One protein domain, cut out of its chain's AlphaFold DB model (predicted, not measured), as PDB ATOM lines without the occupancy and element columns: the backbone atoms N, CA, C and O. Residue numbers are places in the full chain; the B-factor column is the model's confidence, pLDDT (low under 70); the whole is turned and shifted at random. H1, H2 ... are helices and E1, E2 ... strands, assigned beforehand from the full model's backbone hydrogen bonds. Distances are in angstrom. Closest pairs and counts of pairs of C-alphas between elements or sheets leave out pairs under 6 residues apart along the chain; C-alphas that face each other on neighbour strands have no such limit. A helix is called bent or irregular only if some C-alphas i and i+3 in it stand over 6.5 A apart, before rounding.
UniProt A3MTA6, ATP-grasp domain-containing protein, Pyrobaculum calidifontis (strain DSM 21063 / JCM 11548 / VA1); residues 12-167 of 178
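AT A GLANCE: This is residues 12 to 167 of the 178 residues of the protein "ATP-grasp domain-containing protein" of Pyrobaculum calidifontis (strain DSM 21063 / JCM 11548 / VA1) (UniProt A3MTA6). What does the model look like? Two lobes, each a sheet with helices, stand at the ends of an elongated body, with H2 between them and H4 and H5 packed on H2. One lobe is the strongly twisted sheet E1 E5 E6 E7, which curls round H1 and has H6 over its opposite face; the other is the smaller sheet E2 E3 E4, with H3 across one face. What is it made of? The printed part has 156 residues of mixed class, with six named helices and seven named strands in the order H1 E1 H2 E2 E3 E4 H3 H4 H5 E5 E6 H6 E7; the larger sheet, ordered E1, E5, E6, E7, is mixed, and the smaller is antiparallel. It is only just compact, close to loose, with a radius of gyration of the C-alphas of 17.6 A and spans of 57 by 29 by 25 A.

IN THESE COORDINATES: Where are the strands? The larger sheet holds E1, residues 22 to 24, E5, residues 126 to 130, E6, residues 133 to 141 and 24.9 A long, and E7, residues 160 to 166 and 19.5 A long, ending at C-alpha 166 (69.073, -13.455, 109.674). The smaller holds E2, residues 54 to 60, E3, residues 63 to 70 and 22.8 A long, and E4, residues 73 to 75. Where are the helices? H1, residues 12 to 18, begins at C-alpha 12 (67.457, -8.421, 105.365); H2, residues 26 to 41, measures 22.4 A and H3, residues 83 to 101, 26.5 A. H4 is residues 104 to 109, H5 112 to 121 and H6 148 to 156. H3 and H5 are irregular: C-alphas 88 and 91 are 7.7 A apart, with a kink of 58 degrees near residue 90, and C-alphas 116 and 119 are 8.6 A apart.

HOW THE PARTS SIT: How is the larger sheet joined? E1 and E5 are antiparallel, with N 24 and O 127 at 2.8 A, and the hairpin E5 and E6 has N 135 and O 128 at 2.8 A. E6 and E7 are parallel, with N 164 and O 138 at 2.8 A; E6, H6, E7 form a strand-helix-strand unit, a helix between parallel neighbour strands, with a right-handed crossover. What is on it? It has three layers, helices on both faces: the sheet curls round H1, whose Ala 13 has its C-alpha 6.2 A from that of Val 23, and H2 and H6 are on the opposite face. The closest C-alphas of H6 and E7 are those of Ala 154 and His 161, 6.8 A. What does the hub H2 touch? H5 at a shallow tilt of 24 degrees, opposite ways, Leu 33 and Ile 112 having the closest C-alphas at 5.5 A; H4, by residues 32 to 37 alone, with C-alphas of Ala 36 and Ser 109 at 5.8 A; and H3, by residues 32 to 39 alone, with C-alphas of Tyr 39 and Lys 94 at 5.6 A. In H1, H2, H4 and H6 every O i to N i+4 pair is within hydrogen-bond range; H3 has 9 of 15, and H5 1 of 6, beside 5 of 7 O i to N i+3 pairs. What of the smaller sheet? E2 E3 E4 is a meander, each strand the antiparallel neighbour of the one before, with N 56 and O 67 at 2.8 A and N 70 and O 73 at 2.9 A. H2 and H3 are on one face, two layers; H3 runs across the strands, its height over the sheet 6.6 A, and the closest C-alphas of H3 and E4 are those of Cys 96 and Arg 73, 4.6 A.

THE WHOLE: How large is it? The two C-alphas farthest apart, of Leu 84 and Thr 143, are 57.6 A apart. How do the links run? The printed part has no cut; the link from H2 to E2, residues 42 to 53, is long. Where is confidence low? Mean pLDDT of the printed part is 91.7, and residues 143 to 144, 151 and 154 to 155 are under 70.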
ATOM      1  N   ALA A  12      68.886  -8.635 105.159       92.31
ATOM      2  CA  ALA A  12      67.457  -8.421 105.365       92.31
ATOM      3  C   ALA A  12      66.864  -7.481 104.307       92.31
ATOM      4  O   ALA A  12      65.822  -7.795 103.731       92.31
ATOM      5  N   ALA A  13      67.533  -6.361 104.019       95.44
ATOM      6  CA  ALA A  13      67.100  -5.414 103.000       95.44
ATOM      7  C   ALA A  13      67.018  -6.075 101.620       95.44
ATOM      8  O   ALA A  13      66.018  -5.915 100.923       95.44
ATOM      9  N   GLU A  14      68.029  -6.859 101.248       95.56
ATOM     10  CA  GLU A  14      68.039  -7.561  99.967       95.56
ATOM     11  C   GLU A  14      66.927  -8.616  99.879       95.56
ATOM     12  O   GLU A  14      66.168  -8.645  98.911       95.56
ATOM     13  N   ALA A  15      66.736  -9.417 100.930       93.75
ATOM     14  CA  ALA A  15      65.662 -10.408 100.984       93.75
ATOM     15  C   ALA A  15      64.257  -9.776 100.906       93.75
ATOM     16  O   ALA A  15      63.350 -10.339 100.290       93.75
ATOM     17  N   LEU A  16      64.058  -8.604 101.517       95.94
ATOM     18  CA  LEU A  16      62.808  -7.846 101.419       95.94
ATOM     19  C   LEU A  16      62.588  -7.309  99.996       95.94
ATOM     20  O   LEU A  16      61.489  -7.455  99.459       95.94
ATOM     21  N   ARG A  17      63.628  -6.771  99.345       96.75
ATOM     22  CA  ARG A  17      63.550  -6.318  97.944       96.75
ATOM     23  C   ARG A  17      63.207  -7.452  96.986       96.75
ATOM     24  O   ARG A  17      62.323  -7.290  96.151       96.75
ATOM     25  N   GLN A  18      63.812  -8.626  97.161       95.81
ATOM     26  CA  GLN A  18      63.496  -9.824  96.370       95.81
ATOM     27  C   GLN A  18      62.036 -10.283  96.526       95.81
ATOM     28  O   GLN A  18      61.487 -10.930  95.639       95.81
ATOM     29  N   ARG A  19      61.374  -9.915  97.631       94.69
ATOM     30  CA  ARG A  19      59.938 -10.153  97.875       94.69
ATOM     31  C   ARG A  19      59.032  -9.011  97.390       94.69
ATOM     32  O   ARG A  19      57.826  -9.005  97.677       94.69
ATOM     33  N   GLY A  20      59.603  -8.060  96.655       95.06
ATOM     34  CA  GLY A  20      58.910  -6.927  96.054       95.06
ATOM     35  C   GLY A  20      58.621  -5.779  97.019       95.06
ATOM     36  O   GLY A  20      57.719  -4.998  96.741       95.06
ATOM     37  N   LEU A  21      59.323  -5.684  98.155       96.31
ATOM     38  CA  LEU A  21      59.200  -4.531  99.048       96.31
ATOM     39  C   LEU A  21      60.182  -3.427  98.648       96.31
ATOM     40  O   LEU A  21      61.347  -3.692  98.342       96.31
ATOM     41  N   ARG A  22      59.741  -2.172  98.734       96.12
ATOM     42  CA  ARG A  22      60.637  -1.014  98.688       96.12
ATOM     43  C   ARG A  22      61.237  -0.822 100.076       96.12
ATOM     44  O   ARG A  22      60.495  -0.717 101.041       96.12
ATOM     45  N   VAL A  23      62.563  -0.810 100.193       97.12
ATOM     46  CA  VAL A  23      63.262  -0.793 101.491       97.12
ATOM     47  C   VAL A  23      64.051   0.495 101.656       97.12
ATOM     48  O   VAL A  23      64.760   0.890 100.731       97.12
ATOM     49  N   PHE A  24      63.975   1.081 102.848       96.75
ATOM     50  CA  PHE A  24      64.625   2.331 103.217       96.75
ATOM     51  C   PHE A  24      65.469   2.148 104.474       96.75
ATOM     52  O   PHE A  24      65.047   1.512 105.446       96.75
ATOM     53  N   LYS A  25      66.637   2.783 104.497       95.94
ATOM     54  CA  LYS A  25      67.325   3.108 105.744       95.94
ATOM     55  C   LYS A  25      66.556   4.203 106.495       95.94
ATOM     56  O   LYS A  25      65.822   4.975 105.877       95.94
ATOM     57  N   PRO A  26      66.740   4.339 107.820       95.00
ATOM     58  CA  PRO A  26      66.002   5.327 108.612       95.00
ATOM     59  C   PRO A  26      66.120   6.763 108.096       95.00
ATOM     60  O   PRO A  26      65.124   7.476 108.041       95.00
ATOM     61  N   GLY A  27      67.319   7.177 107.672       95.81
ATOM     62  CA  GLY A  27      67.537   8.506 107.095       95.81
ATOM     63  C   GLY A  27      66.762   8.725 105.794       95.81
ATOM     64  O   GLY A  27      66.131   9.764 105.628       95.81
ATOM     65  N   GLU A  28      66.745   7.723 104.912       96.50
ATOM     66  CA  GLU A  28      66.003   7.758 103.644       96.50
ATOM     67  C   GLU A  28      64.492   7.818 103.892       96.50
ATOM     68  O   GLU A  28      63.783   8.593 103.256       96.50
ATOM     69  N   PHE A  29      63.997   7.049 104.866       97.19
ATOM     70  CA  PHE A  29      62.587   7.057 105.243       97.19
ATOM     71  C   PHE A  29      62.150   8.407 105.823       97.19
ATOM     72  O   PHE A  29      61.135   8.966 105.408       97.19
ATOM     73  N   VAL A  30      62.940   8.967 106.748       96.94
ATOM     74  CA  VAL A  30      62.687  10.307 107.302       96.94
ATOM     75  C   VAL A  30      62.700  11.349 106.189       96.94
ATOM     76  O   VAL A  30      61.797  12.182 106.140       96.94
ATOM     77  N   ARG A  31      63.663  11.280 105.264       96.56
ATOM     78  CA  ARG A  31      63.716  12.183 104.111       96.56
ATOM     79  C   ARG A  31      62.468  12.066 103.237       96.56
ATOM     80  O   ARG A  31      61.904  13.082 102.841       96.56
ATOM     81  N   ALA A  32      61.993  10.853 102.975       97.25
ATOM     82  CA  ALA A  32      60.780  10.643 102.195       97.25
ATOM     83  C   ALA A  32      59.534  11.232 102.891       97.25
ATOM     84  O   ALA A  32      58.716  11.888 102.243       97.25
ATOM     85  N   LEU A  33      59.417  11.078 104.217       97.69
ATOM     86  CA  LEU A  33      58.360  11.719 105.010       97.69
ATOM     87  C   LEU A  33      58.442  13.251 104.965       97.69
ATOM     88  O   LEU A  33      57.412  13.911 104.854       97.69
ATOM     89  N   GLU A  34      59.644  13.827 105.032       97.81
ATOM     90  CA  GLU A  34      59.845  15.275 104.902       97.81
ATOM     91  C   GLU A  34      59.368  15.802 103.550       97.81
ATOM     92  O   GLU A  34      58.670  16.813 103.498       97.81
ATOM     93  N   LEU A  35      59.712  15.112 102.461       97.75
ATOM     94  CA  LEU A  35      59.252  15.473 101.122       97.75
ATOM     95  C   LEU A  35      57.723  15.383 101.023       97.75
ATOM     96  O   LEU A  35      57.090  16.302 100.509       97.75
ATOM     97  N   ALA A  36      57.108  14.339 101.587       97.75
ATOM     98  CA  ALA A  36      55.651  14.243 101.660       97.75
ATOM     99  C   ALA A  36      55.035  15.404 102.469       97.75
ATOM    100  O   ALA A  36      54.048  16.000 102.041       97.75
ATOM    101  N   ALA A  37      55.637  15.788 103.600       97.94
ATOM    102  CA  ALA A  37      55.188  16.925 104.405       97.94
ATOM    103  C   ALA A  37      55.281  18.254 103.643       97.94
ATOM    104  O   ALA A  37      54.350  19.062 103.695       97.94
ATOM    105  N   VAL A  38      56.369  18.468 102.898       97.75
ATOM    106  CA  VAL A  38      56.533  19.633 102.018       97.75
ATOM    107  C   VAL A  38      55.445  19.665 100.952       97.75
ATOM    108  O   VAL A  38      54.829  20.708 100.752       97.75
ATOM    109  N   TYR A  39      55.176  18.535 100.294       97.31
ATOM    110  CA  TYR A  39      54.163  18.453  99.244       97.31
ATOM    111  C   TYR A  39      52.789  18.949  99.718       97.31
ATOM    112  O   TYR A  39      52.149  19.728  99.012       97.31
ATOM    113  N   HIS A  40      52.370  18.558 100.927       96.25
ATOM    114  CA  HIS A  40      51.094  18.988 101.520       96.25
ATOM    115  C   HIS A  40      51.116  20.399 102.108       96.25
ATOM    116  O   HIS A  40      50.061  21.011 102.231       96.25
ATOM    117  N   SER A  41      52.291  20.920 102.465       95.88
ATOM    118  CA  SER A  41      52.434  22.277 103.018       95.88
ATOM    119  C   SER A  41      52.524  23.353 101.931       95.88
ATOM    120  O   SER A  41      52.323  24.532 102.205       95.88
ATOM    121  N   LEU A  42      52.854  22.969 100.696       94.81
ATOM    122  CA  LEU A  42      52.923  23.887  99.566       94.81
ATOM    123  C   LEU A  42      51.533  24.148  98.982       94.81
ATOM    124  O   LEU A  42      50.790  23.225  98.647       94.81
ATOM    125  N   GLU A  43      51.226  25.413  98.732       91.69
ATOM    126  CA  GLU A  43      50.017  25.843  98.028       91.69
ATOM    127  C   GLU A  43      50.332  26.284  96.591       91.69
ATOM    128  O   GLU A  43      51.485  26.506  96.220       91.69
ATOM    129  N   GLY A  44      49.295  26.385  95.754       91.50
ATOM    130  CA  GLY A  44      49.423  26.842  94.370       91.50
ATOM    131  C   GLY A  44      50.009  25.815  93.394       91.50
ATOM    132  O   GLY A  44      50.191  24.632  93.707       91.50
ATOM    133  N   GLN A  45      50.263  26.292  92.174       91.25
ATOM    134  CA  GLN A  45      50.823  25.532  91.058       91.25
ATOM    135  C   GLN A  45      52.037  26.259  90.476       91.25
ATOM    136  O   GLN A  45      52.143  27.483  90.535       91.25
ATOM    137  N   CYS A  46      52.954  25.493  89.892       93.50
ATOM    138  CA  CYS A  46      54.130  26.033  89.223       93.50
ATOM    139  C   CYS A  46      53.740  26.745  87.922       93.50
ATOM    140  O   CYS A  46      53.466  26.082  86.921       93.50
ATOM    141  N   ALA A  47      53.735  28.077  87.936       91.56
ATOM    142  CA  ALA A  47      53.409  28.881  86.758       91.56
ATOM    143  C   ALA A  47      54.562  28.944  85.739       91.56
ATOM    144  O   ALA A  47      54.325  28.958  84.534       91.56
ATOM    145  N   ALA A  48      55.808  28.960  86.216       94.12
ATOM    146  CA  ALA A  48      57.007  28.998  85.388       94.12
ATOM    147  C   ALA A  48      58.160  28.268  86.082       94.12
ATOM    148  O   ALA A  48      58.250  28.258  87.307       94.12
ATOM    149  N   GLU A  49      59.049  27.666  85.295       95.94
ATOM    150  CA  GLU A  49      60.279  27.067  85.818       95.94
ATOM    151  C   GLU A  49      61.237  28.168  86.309       95.94
ATOM    152  O   GLU A  49      61.330  29.220  85.667       95.94
ATOM    153  N   PRO A  50      61.988  27.944  87.405       95.69
ATOM    154  CA  PRO A  50      63.024  28.879  87.813       95.69
ATOM    155  C   PRO A  50      64.088  28.994  86.705       95.69
ATOM    156  O   PRO A  50      64.304  28.048  85.946       95.69
ATOM    157  N   PRO A  51      64.803  30.125  86.601       95.81
ATOM    158  CA  PRO A  51      65.825  30.317  85.567       95.81
ATOM    159  C   PRO A  51      67.102  29.495  85.815       95.81
ATOM    160  O   PRO A  51      67.904  29.304  84.902       95.81
ATOM    161  N   ARG A  52      67.302  29.006  87.046       96.38
ATOM    162  CA  ARG A  52      68.464  28.216  87.484       96.38
ATOM    163  C   ARG A  52      68.069  27.195  88.568       96.38
ATOM    164  O   ARG A  52      67.006  27.357  89.169       96.38
ATOM    165  N   PRO A  53      68.896  26.169  88.845       97.25
ATOM    166  CA  PRO A  53      68.696  25.272  89.982       97.25
ATOM    167  C   PRO A  53      68.735  26.041  91.308       97.25
ATOM    168  O   PRO A  53      69.641  26.850  91.519       97.25
ATOM    169  N   LEU A  54      67.777  25.772  92.197       97.56
ATOM    170  CA  LEU A  54      67.623  26.476  93.472       97.56
ATOM    171  C   LEU A  54      67.285  25.519  94.615       97.56
ATOM    172  O   LEU A  54      66.555  24.551  94.410       97.56
ATOM    173  N   ALA A  55      67.771  25.822  95.817       97.69
ATOM    174  CA  ALA A  55      67.338  25.205  97.065       97.69
ATOM    175  C   ALA A  55      66.317  26.077  97.796       97.69
ATOM    176  O   ALA A  55      66.512  27.276  97.968       97.69
ATOM    177  N   TYR A  56      65.248  25.450  98.270       97.44
ATOM    178  CA  TYR A  56      64.159  26.093  98.985       97.44
ATOM    179  C   TYR A  56      64.114  25.554 100.407       97.44
ATOM    180  O   TYR A  56      64.068  24.340 100.608       97.44
ATOM    181  N   THR A  57      64.101  26.450 101.388       96.75
ATOM    182  CA  THR A  57      63.831  26.107 102.787       96.75
ATOM    183  C   THR A  57      62.349  26.329 103.043       96.75
ATOM    184  O   THR A  57      61.890  27.468 103.102       96.75
ATOM    185  N   LEU A  58      61.593  25.240 103.140       96.00
ATOM    186  CA  LEU A  58      60.133  25.251 103.157       96.00
ATOM    187  C   LEU A  58      59.613  24.892 104.546       96.00
ATOM    188  O   LEU A  58      60.075  23.929 105.158       96.00
ATOM    189  N   ALA A  59      58.664  25.680 105.045       95.69
ATOM    190  CA  ALA A  59      58.033  25.431 106.332       95.69
ATOM    191  C   ALA A  59      57.035  24.268 106.233       95.69
ATOM    192  O   ALA A  59      56.270  24.166 105.278       95.69
ATOM    193  N   THR A  60      57.034  23.418 107.253       96.38
ATOM    194  CA  THR A  60      56.063  22.339 107.463       96.38
ATOM    195  C   THR A  60      55.604  22.366 108.925       96.38
ATOM    196  O   THR A  60      56.292  22.959 109.765       96.38
ATOM    197  N   PRO A  61      54.518  21.662 109.293       94.69
ATOM    198  CA  PRO A  61      54.119  21.517 110.695       94.69
ATOM    199  C   PRO A  61      55.192  20.886 111.604       94.69
ATOM    200  O   PRO A  61      55.100  20.992 112.823       94.69
ATOM    201  N   TYR A  62      56.220  20.248 111.028       94.62
ATOM    202  CA  TYR A  62      57.279  19.530 111.748       94.62
ATOM    203  C   TYR A  62      58.654  20.209 111.627       94.62
ATOM    204  O   TYR A  62      59.679  19.582 111.905       94.62
ATOM    205  N   GLY A  63      58.684  21.474 111.195       94.31
ATOM    206  CA  GLY A  63      59.896  22.276 111.029       94.31
ATOM    207  C   GLY A  63      60.180  22.650 109.575       94.31
ATOM    208  O   GLY A  63      59.311  22.561 108.710       94.31
ATOM    209  N   TYR A  64      61.410  23.087 109.309       95.62
ATOM    210  CA  TYR A  64      61.840  23.513 107.978       95.62
ATOM    211  C   TYR A  64      62.554  22.385 107.240       95.62
ATOM    212  O   TYR A  64      63.453  21.748 107.789       95.62
ATOM    213  N   VAL A  65      62.186  22.173 105.980       96.56
ATOM    214  CA  VAL A  65      62.782  21.162 105.106       96.56
ATOM    215  C   VAL A  65      63.444  21.855 103.926       96.56
ATOM    216  O   VAL A  65      62.819  22.655 103.230       96.56
ATOM    217  N   LYS A  66      64.715  21.530 103.683       96.94
ATOM    218  CA  LYS A  66      65.448  22.012 102.511       96.94
ATOM    219  C   LYS A  66      65.236  21.064 101.331       96.94
ATOM    220  O   LYS A  66      65.520  19.867 101.434       96.94
ATOM    221  N   VAL A  67      64.757  21.592 100.208       97.50
ATOM    222  CA  VAL A  67      64.542  20.839  98.964       97.50
ATOM    223  C   VAL A  67      65.148  21.609  97.801       97.50
ATOM    224  O   VAL A  67      64.783  22.756  97.558       97.50
ATOM    225  N   GLY A  68      66.095  21.000  97.092       97.25
ATOM    226  CA  GLY A  68      66.587  21.540  95.830       97.25
ATOM    227  C   GLY A  68      65.691  21.125  94.679       97.25
ATOM    228  O   GLY A  68      65.220  19.994  94.651       97.25
ATOM    229  N   TYR A  69      65.464  22.027  93.732       97.75
ATOM    230  CA  TYR A  69      64.622  21.781  92.574       97.75
ATOM    231  C   TYR A  69      65.263  22.293  91.288       97.75
ATOM    232  O   TYR A  69      65.766  23.419  91.216       97.75
ATOM    233  N   TRP A  70      65.177  21.467  90.245       96.62
ATOM    234  CA  TRP A  70      65.464  21.870  88.876       96.62
ATOM    235  C   TRP A  70      64.701  21.018  87.863       96.62
ATOM    236  O   TRP A  70      64.934  19.811  87.777       96.62
ATOM    237  N   ARG A  71      63.832  21.649  87.059       94.69
ATOM    238  CA  ARG A  71      63.128  21.021  85.924       94.69
ATOM    239  C   ARG A  71      62.478  19.682  86.289       94.69
ATOM    240  O   ARG A  71      62.743  18.658  85.662       94.69
ATOM    241  N   GLY A  72      61.678  19.683  87.351       93.75
ATOM    242  CA  GLY A  72      60.971  18.488  87.823       93.75
ATOM    243  C   GLY A  72      61.828  17.466  88.576       93.75
ATOM    244  O   GLY A  72      61.331  16.388  88.868       93.75
ATOM    245  N   ARG A  73      63.090  17.766  88.910       95.44
ATOM    246  CA  ARG A  73      63.962  16.870  89.690       95.44
ATOM    247  C   ARG A  73      64.353  17.487  91.020       95.44
ATOM    248  O   ARG A  73      64.663  18.682  91.066       95.44
ATOM    249  N   CYS A  74      64.347  16.671  92.071       95.38
ATOM    250  CA  CYS A  74      64.840  17.086  93.369       95.38
ATOM    251  C   CYS A  74      66.353  16.851  93.401       95.38
ATOM    252  O   CYS A  74      66.840  15.822  92.932       95.38
ATOM    253  N   LEU A  75      67.106  17.840  93.876       94.81
ATOM    254  CA  LEU A  75      68.569  17.839  93.850       94.81
ATOM    255  C   LEU A  75      69.130  18.313  95.190       94.81
ATOM    256  O   LEU A  75      68.483  19.060  95.925       94.81
ATOM    257  N   GLU A  76      70.367  17.925  95.479       93.50
ATOM    258  CA  GLU A  76      71.107  18.365  96.662       93.50
ATOM    259  C   GLU A  76      72.223  19.353  96.291       93.50
ATOM    260  O   GLU A  76      72.582  19.500  95.124       93.50
ATOM    261  N   GLY A  77      72.761  20.061  97.291       91.81
ATOM    262  CA  GLY A  77      73.916  20.953  97.110       91.81
ATOM    263  C   GLY A  77      73.658  22.203  96.260       91.81
ATOM    264  O   GLY A  77      74.603  22.802  95.751       91.81
ATOM    265  N   LEU A  78      72.395  22.599  96.081       95.44
ATOM    266  CA  LEU A  78      72.025  23.769  95.284       95.44
ATOM    267  C   LEU A  78      72.148  25.087  96.071       95.44
ATOM    268  O   LEU A  78      71.984  25.084  97.296       95.44
ATOM    269  N   PRO A  79      72.389  26.220  95.382       96.00
ATOM    270  CA  PRO A  79      72.370  27.537  96.008       96.00
ATOM    271  C   PRO A  79      70.968  27.885  96.509       96.00
ATOM    272  O   PRO A  79      69.972  27.579  95.850       96.00
ATOM    273  N   ASP A  80      70.899  28.568  97.648       97.31
ATOM    274  CA  ASP A  80      69.627  28.969  98.242       97.31
ATOM    275  C   ASP A  80      68.879  29.974  97.358       97.31
ATOM    276  O   ASP A  80      69.462  30.894  96.773       97.31
ATOM    277  N   ALA A  81      67.568  29.773  97.259       96.25
ATOM    278  CA  ALA A  81      66.650  30.721  96.661       96.25
ATOM    279  C   ALA A  81      66.600  31.991  97.509       96.25
ATOM    280  O   ALA A  81      66.486  31.951  98.737       96.25
ATOM    281  N   THR A  82      66.631  33.138  96.840       96.69
ATOM    282  CA  THR A  82      66.259  34.407  97.465       96.69
ATOM    283  C   THR A  82      64.784  34.377  97.888       96.69
ATOM    284  O   THR A  82      64.004  33.590  97.346       96.69
ATOM    285  N   PRO A  83      64.342  35.258  98.804       94.94
ATOM    286  CA  PRO A  83      62.936  35.312  99.210       94.94
ATOM    287  C   PRO A  83      61.960  35.501  98.038       94.94
ATOM    288  O   PRO A  83      60.891  34.895  98.015       94.94
ATOM    289  N   LEU A  84      62.351  36.295  97.034       94.06
ATOM    290  CA  LEU A  84      61.544  36.517  95.835       94.06
ATOM    291  C   LEU A  84      61.453  35.251  94.972       94.06
ATOM    292  O   LEU A  84      60.366  34.881  94.535       94.06
ATOM    293  N   GLU A  85      62.577  34.563  94.758       95.56
ATOM    294  CA  GLU A  85      62.599  33.290  94.030       95.56
ATOM    295  C   GLU A  85      61.794  32.211  94.769       95.56
ATOM    296  O   GLU A  85      61.042  31.469  94.142       95.56
ATOM    297  N   ALA A  86      61.894  32.143  96.099       93.12
ATOM    298  CA  ALA A  86      61.109  31.216  96.904       93.12
ATOM    299  C   ALA A  86      59.605  31.488  96.766       93.12
ATOM    300  O   ALA A  86      58.840  30.557  96.527       93.12
ATOM    301  N   SER A  87      59.182  32.753  96.830       91.56
ATOM    302  CA  SER A  87      57.774  33.126  96.663       91.56
ATOM    303  C   SER A  87      57.231  32.792  95.268       91.56
ATOM    304  O   SER A  87      56.086  32.364  95.156       91.56
ATOM    305  N   ALA A  88      58.040  32.956  94.219       94.38
ATOM    306  CA  ALA A  88      57.613  32.711  92.844       94.38
ATOM    307  C   ALA A  88      57.637  31.222  92.447       94.38
ATOM    308  O   ALA A  88      56.769  30.771  91.701       94.38
ATOM    309  N   TYR A  89      58.625  30.458  92.925       96.19
ATOM    310  CA  TYR A  89      58.945  29.135  92.376       96.19
ATOM    311  C   TYR A  89      58.814  27.976  93.372       96.19
ATOM    312  O   TYR A  89      58.893  26.823  92.948       96.19
ATOM    313  N   ALA A  90      58.559  28.217  94.666       95.38
ATOM    314  CA  ALA A  90      58.351  27.135  95.636       95.38
ATOM    315  C   ALA A  90      57.279  26.106  95.212       95.38
ATOM    316  O   ALA A  90      57.535  24.910  95.376       95.38
ATOM    317  N   PRO A  91      56.136  26.482  94.590       96.44
ATOM    318  CA  PRO A  91      55.153  25.499  94.125       96.44
ATOM    319  C   PRO A  91      55.707  24.499  93.097       96.44
ATOM    320  O   PRO A  91      55.186  23.391  92.972       96.44
ATOM    321  N   CYS A  92      56.781  24.841  92.377       96.50
ATOM    322  CA  CYS A  92      57.436  23.946  91.422       96.50
ATOM    323  C   CYS A  92      58.066  22.719  92.076       96.50
ATOM    324  O   CYS A  92      58.124  21.665  91.442       96.50
ATOM    325  N   VAL A  93      58.436  22.811  93.357       97.38
ATOM    326  CA  VAL A  93      58.981  21.695  94.136       97.38
ATOM    327  C   VAL A  93      58.018  20.500  94.168       97.38
ATOM    328  O   VAL A  93      58.480  19.360  94.142       97.38
ATOM    329  N   LYS A  94      56.693  20.724  94.103       97.19
ATOM    330  CA  LYS A  94      55.700  19.634  94.030       97.19
ATOM    331  C   LYS A  94      55.979  18.660  92.889       97.19
ATOM    332  O   LYS A  94      55.973  17.459  93.127       97.19
ATOM    333  N   LYS A  95      56.325  19.170  91.700       95.69
ATOM    334  CA  LYS A  95      56.623  18.334  90.525       95.69
ATOM    335  C   LYS A  95      57.764  17.356  90.794       95.69
ATOM    336  O   LYS A  95      57.730  16.231  90.311       95.69
ATOM    337  N   CYS A  96      58.795  17.785  91.527       95.81
ATOM    338  CA  CYS A  96      59.911  16.889  91.806       95.81
ATOM    339  C   CYS A  96      59.589  15.869  92.888       95.81
ATOM    340  O   CYS A  96      59.994  14.721  92.758       95.81
ATOM    341  N   ILE A  97      58.807  16.255  93.899       97.44
ATOM    342  CA  ILE A  97      58.355  15.320  94.932       97.44
ATOM    343  C   ILE A  97      57.446  14.247  94.320       97.44
ATOM    344  O   ILE A  97      57.594  13.069  94.632       97.44
ATOM    345  N   GLU A  98      56.546  14.630  93.411       96.38
ATOM    346  CA  GLU A  98      55.718  13.692  92.642       96.38
ATOM    347  C   GLU A  98      56.572  12.730  91.813       96.38
ATOM    348  O   GLU A  98      56.306  11.531  91.807       96.38
ATOM    349  N   ALA A  99      57.618  13.231  91.148       95.12
ATOM    350  CA  ALA A  99      58.524  12.400  90.361       95.12
ATOM    351  C   ALA A  99      59.367  11.445  91.227       95.12
ATOM    352  O   ALA A  99      59.602  10.306  90.829       95.12
ATOM    353  N   GLU A 100      59.825  11.896  92.396       94.94
ATOM    354  CA  GLU A 100      60.694  11.120  93.288       94.94
ATOM    355  C   GLU A 100      59.920  10.070  94.091       94.94
ATOM    356  O   GLU A 100      60.339   8.916  94.185       94.94
ATOM    357  N   LEU A 101      58.770  10.443  94.658       95.94
ATOM    358  CA  LEU A 101      57.985   9.545  95.502       95.94
ATOM    359  C   LEU A 101      56.965   8.738  94.689       95.94
ATOM    360  O   LEU A 101      56.730   7.563  94.990       95.94
ATOM    361  N   GLY A 102      56.367   9.323  93.647       93.62
ATOM    362  CA  GLY A 102      55.335   8.679  92.837       93.62
ATOM    363  C   GLY A 102      54.201   8.117  93.698       93.62
ATOM    364  O   GLY A 102      53.639   8.809  94.547       93.62
ATOM    365  N   SER A 103      53.902   6.826  93.530       90.94
ATOM    366  CA  SER A 103      52.881   6.115  94.316       90.94
ATOM    367  C   SER A 103      53.153   6.098  95.827       90.94
ATOM    368  O   SER A 103      52.213   6.000  96.616       90.94
ATOM    369  N   LEU A 104      54.414   6.236  96.251       95.31
ATOM    370  CA  LEU A 104      54.802   6.234  97.662       95.31
ATOM    371  C   LEU A 104      54.286   7.473  98.403       95.31
ATOM    372  O   LEU A 104      54.069   7.415  99.613       95.31
ATOM    373  N   LEU A 105      54.054   8.582  97.690       96.44
ATOM    374  CA  LEU A 105      53.588   9.830  98.287       96.44
ATOM    375  C   LEU A 105      52.304   9.611  99.091       96.44
ATOM    376  O   LEU A 105      52.213  10.070 100.227       96.44
ATOM    377  N   GLN A 106      51.335   8.866  98.550       94.06
ATOM    378  CA  GLN A 106      50.062   8.622  99.232       94.06
ATOM    379  C   GLN A 106      50.234   7.776 100.500       94.06
ATOM    380  O   GLN A 106      49.611   8.085 101.518       94.06
ATOM    381  N   ALA A 107      51.087   6.749 100.453       94.19
ATOM    382  CA  ALA A 107      51.407   5.930 101.618       94.19
ATOM    383  C   ALA A 107      52.055   6.788 102.714       94.19
ATOM    384  O   ALA A 107      51.547   6.866 103.829       94.19
ATOM    385  N   LEU A 108      53.112   7.533 102.370       96.31
ATOM    386  CA  LEU A 108      53.838   8.400 103.304       96.31
ATOM    387  C   LEU A 108      52.965   9.511 103.883       96.31
ATOM    388  O   LEU A 108      53.123   9.858 105.049       96.31
ATOM    389  N   SER A 109      52.021  10.039 103.102       94.69
ATOM    390  CA  SER A 109      51.134  11.126 103.528       94.69
ATOM    391  C   SER A 109      50.366  10.796 104.809       94.69
ATOM    392  O   SER A 109      50.193  11.658 105.666       94.69
ATOM    393  N   ARG A 110      49.956   9.533 104.980       92.69
ATOM    394  CA  ARG A 110      49.239   9.060 106.177       92.69
ATOM    395  C   ARG A 110      50.131   9.023 107.422       92.69
ATOM    396  O   ARG A 110      49.637   9.070 108.543       92.69
ATOM    397  N   HIS A 111      51.445   8.984 107.220       94.38
ATOM    398  CA  HIS A 111      52.455   8.784 108.254       94.38
ATOM    399  C   HIS A 111      53.347  10.013 108.483       94.38
ATOM    400  O   HIS A 111      54.302   9.941 109.250       94.38
ATOM    401  N   ILE A 112      53.036  11.163 107.873       95.81
ATOM    402  CA  ILE A 112      53.781  12.421 108.065       95.81
ATOM    403  C   ILE A 112      53.897  12.798 109.555       95.81
ATOM    404  O   ILE A 112      54.936  13.299 109.984       95.81
ATOM    405  N   HIS A 113      52.876  12.492 110.364       93.88
ATOM    406  CA  HIS A 113      52.877  12.734 111.810       93.88
ATOM    407  C   HIS A 113      54.045  12.063 112.549       93.88
ATOM    408  O   HIS A 113      54.488  12.569 113.581       93.88
ATOM    409  N   LEU A 114      54.617  10.989 111.991       93.94
ATOM    410  CA  LEU A 114      55.785  10.315 112.553       93.94
ATOM    411  C   LEU A 114      57.038  11.202 112.579       93.94
ATOM    412  O   LEU A 114      57.959  10.931 113.351       93.94
ATOM    413  N   LEU A 115      57.074  12.302 111.816       95.31
ATOM    414  CA  LEU A 115      58.143  13.303 111.900       95.31
ATOM    415  C   LEU A 115      58.240  13.965 113.286       95.31
ATOM    416  O   LEU A 115      59.310  14.468 113.634       95.31
ATOM    417  N   ALA A 116      57.190  13.923 114.114       92.62
ATOM    418  CA  ALA A 116      57.273  14.329 115.522       92.62
ATOM    419  C   ALA A 116      58.189  13.402 116.352       92.62
ATOM    420  O   ALA A 116      58.780  13.822 117.346       92.62
ATOM    421  N   TYR A 117      58.382  12.159 115.902       91.69
ATOM    422  CA  TYR A 117      59.131  11.107 116.587       91.69
ATOM    423  C   TYR A 117      60.445  10.752 115.871       91.69
ATOM    424  O   TYR A 117      60.912   9.616 115.945       91.69
ATOM    425  N   ARG A 118      61.098  11.719 115.206       90.88
ATOM    426  CA  ARG A 118      62.367  11.527 114.455       90.88
ATOM    427  C   ARG A 118      63.424  10.699 115.191       90.88
ATOM    428  O   ARG A 118      64.063   9.843 114.588       90.88
ATOM    429  N   ARG A 119      63.599  10.926 116.499       88.88
ATOM    430  CA  ARG A 119      64.557  10.160 117.319       88.88
ATOM    431  C   ARG A 119      64.185   8.680 117.415       88.88
ATOM    432  O   ARG A 119      65.071   7.836 117.372       88.88
ATOM    433  N   ALA A 120      62.896   8.360 117.513       88.62
ATOM    434  CA  ALA A 120      62.425   6.981 117.521       88.62
ATOM    435  C   ALA A 120      62.587   6.336 116.136       88.62
ATOM    436  O   ALA A 120      63.095   5.219 116.053       88.62
ATOM    437  N   LEU A 121      62.259   7.054 115.053       91.69
ATOM    438  CA  LEU A 121      62.456   6.569 113.679       91.69
ATOM    439  C   LEU A 121      63.920   6.201 113.399       91.69
ATOM    440  O   LEU A 121      64.188   5.149 112.827       91.69
ATOM    441  N   ALA A 122      64.867   7.012 113.879       90.19
ATOM    442  CA  ALA A 122      66.304   6.790 113.699       90.19
ATOM    443  C   ALA A 122      66.845   5.511 114.362       90.19
ATOM    444  O   ALA A 122      67.957   5.094 114.058       90.19
ATOM    445  N   THR A 123      66.090   4.901 115.279       87.06
ATOM    446  CA  THR A 123      66.503   3.664 115.961       87.06
ATOM    447  C   THR A 123      65.878   2.410 115.352       87.06
ATOM    448  O   THR A 123      66.033   1.336 115.920       87.06
ATOM    449  N   VAL A 124      65.034   2.531 114.317       89.00
ATOM    450  CA  VAL A 124      64.496   1.369 113.580       89.00
ATOM    451  C   VAL A 124      65.598   0.874 112.646       89.00
ATOM    452  O   VAL A 124      66.321   1.702 112.107       89.00
ATOM    453  N   ASP A 125      65.743  -0.434 112.442       91.56
ATOM    454  CA  ASP A 125      66.822  -0.947 111.589       91.56
ATOM    455  C   ASP A 125      66.560  -0.635 110.106       91.56
ATOM    456  O   ASP A 125      67.431  -0.130 109.391       91.56
ATOM    457  N   LEU A 126      65.339  -0.912 109.633       95.19
ATOM    458  CA  LEU A 126      64.891  -0.641 108.265       95.19
ATOM    459  C   LEU A 126      63.409  -0.240 108.243       95.19
ATOM    460  O   LEU A 126      62.628  -0.613 109.113       95.19
ATOM    461  N   PHE A 127      62.997   0.454 107.189       95.88
ATOM    462  CA  PHE A 127      61.587   0.589 106.830       95.88
ATOM    463  C   PHE A 127      61.332  -0.135 105.517       95.88
ATOM    464  O   PHE A 127      62.212  -0.198 104.656       95.88
ATOM    465  N   ALA A 128      60.133  -0.676 105.355       96.62
ATOM    466  CA  ALA A 128      59.716  -1.289 104.108       96.62
ATOM    467  C   ALA A 128      58.320  -0.815 103.712       96.62
ATOM    468  O   ALA A 128      57.482  -0.574 104.573       96.62
ATOM    469  N   GLU A 129      58.067  -0.703 102.417       96.19
ATOM    470  CA  GLU A 129      56.751  -0.412 101.864       96.19
ATOM    471  C   GLU A 129      56.354  -1.483 100.852       96.19
ATOM    472  O   GLU A 129      57.189  -1.980 100.086       96.19
ATOM    473  N   LYS A 130      55.075  -1.858 100.895       95.06
ATOM    474  CA  LYS A 130      54.442  -2.701  99.888       95.06
ATOM    475  C   LYS A 130      52.947  -2.418  99.842       95.06
ATOM    476  O   LYS A 130      52.300  -2.392 100.885       95.06
ATOM    477  N   ASP A 131      52.412  -2.262  98.635       93.06
ATOM    478  CA  ASP A 131      50.981  -2.080  98.375       93.06
ATOM    479  C   ASP A 131      50.348  -0.925  99.187       93.06
ATOM    480  O   ASP A 131      49.190  -0.988  99.593       93.06
ATOM    481  N   GLY A 132      51.112   0.147  99.429       91.19
ATOM    482  CA  GLY A 132      50.675   1.325 100.180       91.19
ATOM    483  C   GLY A 132      50.795   1.203 101.703       91.19
ATOM    484  O   GLY A 132      50.450   2.149 102.414       91.19
ATOM    485  N   GLU A 133      51.292   0.075 102.208       92.31
ATOM    486  CA  GLU A 133      51.482  -0.193 103.630       92.31
ATOM    487  C   GLU A 133      52.947  -0.029 104.030       92.31
ATOM    488  O   GLU A 133      53.845  -0.555 103.371       92.31
ATOM    489  N   ILE A 134      53.183   0.671 105.143       94.19
ATOM    490  CA  ILE A 134      54.522   0.919 105.679       94.19
ATOM    491  C   ILE A 134      54.773   0.026 106.892       94.19
ATOM    492  O   ILE A 134      53.970  -0.054 107.825       94.19
ATOM    493  N   TYR A 135      55.934  -0.615 106.884       93.00
ATOM    494  CA  TYR A 135      56.404  -1.511 107.921       93.00
ATOM    495  C   TYR A 135      57.668  -0.953 108.569       93.00
ATOM    496  O   TYR A 135      58.633  -0.616 107.879       93.00
ATOM    497  N   ALA A 136      57.691  -0.919 109.897       92.31
ATOM    498  CA  ALA A 136      58.923  -0.830 110.661       92.31
ATOM    499  C   ALA A 136      59.536  -2.233 110.744       92.31
ATOM    500  O   ALA A 136      58.875  -3.202 111.126       92.31
ATOM    501  N   VAL A 137      60.794  -2.357 110.341       91.38
ATOM    502  CA  VAL A 137      61.487  -3.637 110.255       91.38
ATOM    503  C   VAL A 137      62.575  -3.679 111.314       91.38
ATOM    504  O   VAL A 137      63.477  -2.842 111.334       91.38
ATOM    505  N   GLU A 138      62.504  -4.698 112.158       90.62
ATOM    506  CA  GLU A 138      63.553  -5.034 113.110       90.62
ATOM    507  C   GLU A 138      64.319  -6.257 112.604       90.62
ATOM    508  O   GLU A 138      63.726  -7.281 112.246       90.62
ATOM    509  N   VAL A 139      65.644  -6.176 112.608       88.56
ATOM    510  CA  VAL A 139      66.538  -7.215 112.114       88.56
ATOM    511  C   VAL A 139      67.304  -7.829 113.278       88.56
ATOM    512  O   VAL A 139      68.062  -7.175 113.988       88.56
ATOM    513  N   LYS A 140      67.153  -9.141 113.464       87.38
ATOM    514  CA  LYS A 140      67.904  -9.894 114.475       87.38
ATOM    515  C   LYS A 140      68.802 -10.925 113.817       87.38
ATOM    516  O   LYS A 140      68.326 -11.838 113.144       87.38
ATOM    517  N   THR A 141      70.103 -10.822 114.070       83.12
ATOM    518  CA  THR A 141      71.070 -11.853 113.682       83.12
ATOM    519  C   THR A 141      71.137 -12.964 114.731       83.12
ATOM    520  O   THR A 141      71.230 -12.682 115.930       83.12
ATOM    521  N   ASN A 142      71.150 -14.225 114.293       75.81
ATOM    522  CA  ASN A 142      71.319 -15.411 115.144       75.81
ATOM    523  C   ASN A 142      70.318 -15.470 116.325       75.81
ATOM    524  O   ASN A 142      69.107 -15.505 116.112       75.81
ATOM    525  N   THR A 143      70.801 -15.504 117.573       65.88
ATOM    526  CA  THR A 143      69.989 -15.641 118.800       65.88
ATOM    527  C   THR A 143      69.390 -14.325 119.305       65.88
ATOM    528  O   THR A 143      68.776 -14.310 120.375       65.88
ATOM    529  N   GLY A 144      69.529 -13.225 118.555       66.56
ATOM    530  CA  GLY A 144      68.973 -11.925 118.926       66.56
ATOM    531  C   GLY A 144      67.480 -12.012 119.271       66.56
ATOM    532  O   GLY A 144      66.659 -12.502 118.484       66.56
ATOM    533  N   ARG A 145      67.124 -11.548 120.472       71.88
ATOM    534  CA  ARG A 145      65.735 -11.405 120.926       71.88
ATOM    535  C   ARG A 145      65.312  -9.943 120.813       71.88
ATOM    536  O   ARG A 145      66.146  -9.047 120.913       71.88
ATOM    537  N   LEU A 146      64.019  -9.724 120.592       70.12
ATOM    538  CA  LEU A 146      63.409  -8.407 120.755       70.12
ATOM    539  C   LEU A 146      63.487  -8.014 122.229       70.12
ATOM    540  O   LEU A 146      63.098  -8.813 123.084       70.12
ATOM    541  N   THR A 147      63.982  -6.814 122.513       75.94
ATOM    542  CA  THR A 147      63.911  -6.247 123.864       75.94
ATOM    543  C   THR A 147      62.513  -5.684 124.123       75.94
ATOM    544  O   THR A 147      61.752  -5.430 123.190       75.94
ATOM    545  N   GLU A 148      62.156  -5.494 125.390       71.62
ATOM    546  CA  GLU A 148      60.868  -4.905 125.788       71.62
ATOM    547  C   GLU A 148      60.710  -3.479 125.240       71.62
ATOM    548  O   GLU A 148      59.728  -3.189 124.566       71.62
ATOM    549  N   ALA A 149      61.766  -2.665 125.332       72.69
ATOM    550  CA  ALA A 149      61.814  -1.328 124.738       72.69
ATOM    551  C   ALA A 149      61.567  -1.315 123.212       72.69
ATOM    552  O   ALA A 149      61.034  -0.348 122.673       72.69
ATOM    553  N   GLN A 150      61.941  -2.379 122.489       71.19
ATOM    554  CA  GLN A 150      61.658  -2.492 121.051       71.19
ATOM    555  C   GLN A 150      60.187  -2.802 120.770       71.19
ATOM    556  O   GLN A 150      59.672  -2.388 119.735       71.19
ATOM    557  N   ARG A 151      59.503  -3.491 121.690       69.88
ATOM    558  CA  ARG A 151      58.059  -3.742 121.608       69.88
ATOM    559  C   ARG A 151      57.256  -2.493 121.958       69.88
ATOM    560  O   ARG A 151      56.365  -2.127 121.208       69.88
ATOM    561  N   GLU A 152      57.632  -1.787 123.018       70.50
ATOM    562  CA  GLU A 152      56.987  -0.520 123.397       70.50
ATOM    563  C   GLU A 152      57.147   0.541 122.300       70.50
ATOM    564  O   GLU A 152      56.215   1.255 121.941       70.50
ATOM    565  N   LYS A 153      58.331   0.605 121.683       71.12
ATOM    566  CA  LYS A 153      58.573   1.462 120.519       71.12
ATOM    567  C   LYS A 153      57.701   1.080 119.325       71.12
ATOM    568  O   LYS A 153      57.280   1.953 118.567       71.12
ATOM    569  N   ALA A 154      57.492  -0.218 119.125       66.44
ATOM    570  CA  ALA A 154      56.662  -0.707 118.046       66.44
ATOM    571  C   ALA A 154      55.217  -0.208 118.188       66.44
ATOM    572  O   ALA A 154      54.631   0.274 117.218       66.44
ATOM    573  N   GLU A 155      54.695  -0.220 119.408       69.62
ATOM    574  CA  GLU A 155      53.386   0.348 119.726       69.62
ATOM    575  C   GLU A 155      53.360   1.870 119.511       69.62
ATOM    576  O   GLU A 155      52.444   2.380 118.874       69.62
ATOM    577  N   ALA A 156      54.403   2.590 119.938       73.00
ATOM    578  CA  ALA A 156      54.462   4.052 119.840       73.00
ATOM    579  C   ALA A 156      54.524   4.610 118.404       73.00
ATOM    580  O   ALA A 156      54.158   5.761 118.182       73.00
ATOM    581  N   LEU A 157      55.032   3.839 117.436       79.25
ATOM    582  CA  LEU A 157      55.134   4.282 116.041       79.25
ATOM    583  C   LEU A 157      53.859   4.024 115.227       79.25
ATOM    584  O   LEU A 157      53.817   4.452 114.080       79.25
ATOM    585  N   GLU A 158      52.863   3.313 115.773       82.88
ATOM    586  CA  GLU A 158      51.597   2.963 115.093       82.88
ATOM    587  C   GLU A 158      51.777   2.379 113.670       82.88
ATOM    588  O   GLU A 158      50.881   2.414 112.825       82.88
ATOM    589  N   LEU A 159      52.956   1.816 113.389       84.69
ATOM    590  CA  LEU A 159      53.292   1.147 112.137       84.69
ATOM    591  C   LEU A 159      53.107  -0.361 112.283       84.69
ATOM    592  O   LEU A 159      53.170  -0.916 113.378       84.69
ATOM    593  N   LYS A 160      52.939  -1.058 111.156       86.31
ATOM    594  CA  LYS A 160      53.048  -2.521 111.145       86.31
ATOM    595  C   LYS A 160      54.502  -2.923 111.381       86.31
ATOM    596  O   LYS A 160      55.417  -2.252 110.912       86.31
ATOM    597  N   HIS A 161      54.717  -4.045 112.061       85.50
ATOM    598  CA  HIS A 161      56.059  -4.513 112.417       85.50
ATOM    599  C   HIS A 161      56.426  -5.787 111.682       85.50
ATOM    600  O   HIS A 161      55.651  -6.743 111.649       85.50
ATOM    601  N   LEU A 162      57.637  -5.817 111.132       86.44
ATOM    602  CA  LEU A 162      58.235  -7.009 110.549       86.44
ATOM    603  C   LEU A 162      59.507  -7.358 111.312       86.44
ATOM    604  O   LEU A 162      60.464  -6.592 111.334       86.44
ATOM    605  N   LEU A 163      59.533  -8.549 111.903       86.69
ATOM    606  CA  LEU A 163      60.757  -9.115 112.455       86.69
ATOM    607  C   LEU A 163      61.442  -9.965 111.385       86.69
ATOM    608  O   LEU A 163      60.919 -11.008 110.987       86.69
ATOM    609  N   VAL A 164      62.637  -9.561 110.967       84.44
ATOM    610  CA  VAL A 164      63.481 -10.342 110.063       84.44
ATOM    611  C   VAL A 164      64.593 -11.000 110.868       84.44
ATOM    612  O   VAL A 164      65.403 -10.338 111.515       84.44
ATOM    613  N   ARG A 165      64.639 -12.334 110.833       84.44
ATOM    614  CA  ARG A 165      65.718 -13.110 111.450       84.44
ATOM    615  C   ARG A 165      66.719 -13.523 110.388       84.44
ATOM    616  O   ARG A 165      66.362 -14.217 109.442       84.44
ATOM    617  N   VAL A 166      67.969 -13.110 110.571       81.31
ATOM    618  CA  VAL A 166      69.073 -13.455 109.674       81.31
ATOM    619  C   VAL A 166      69.991 -14.439 110.387       81.31
ATOM    620  O   VAL A 166      70.626 -14.117 111.391       81.31
ATOM    621  N   HIS A 167      70.051 -15.664 109.877       81.31
ATOM    622  CA  HIS A 167      70.937 -16.702 110.392       81.31
ATOM    623  C   HIS A 167      72.230 -16.689 109.579       81.31
ATOM    624  O   HIS A 167      72.235 -17.096 108.421       81.31
TER     625      HIS A 167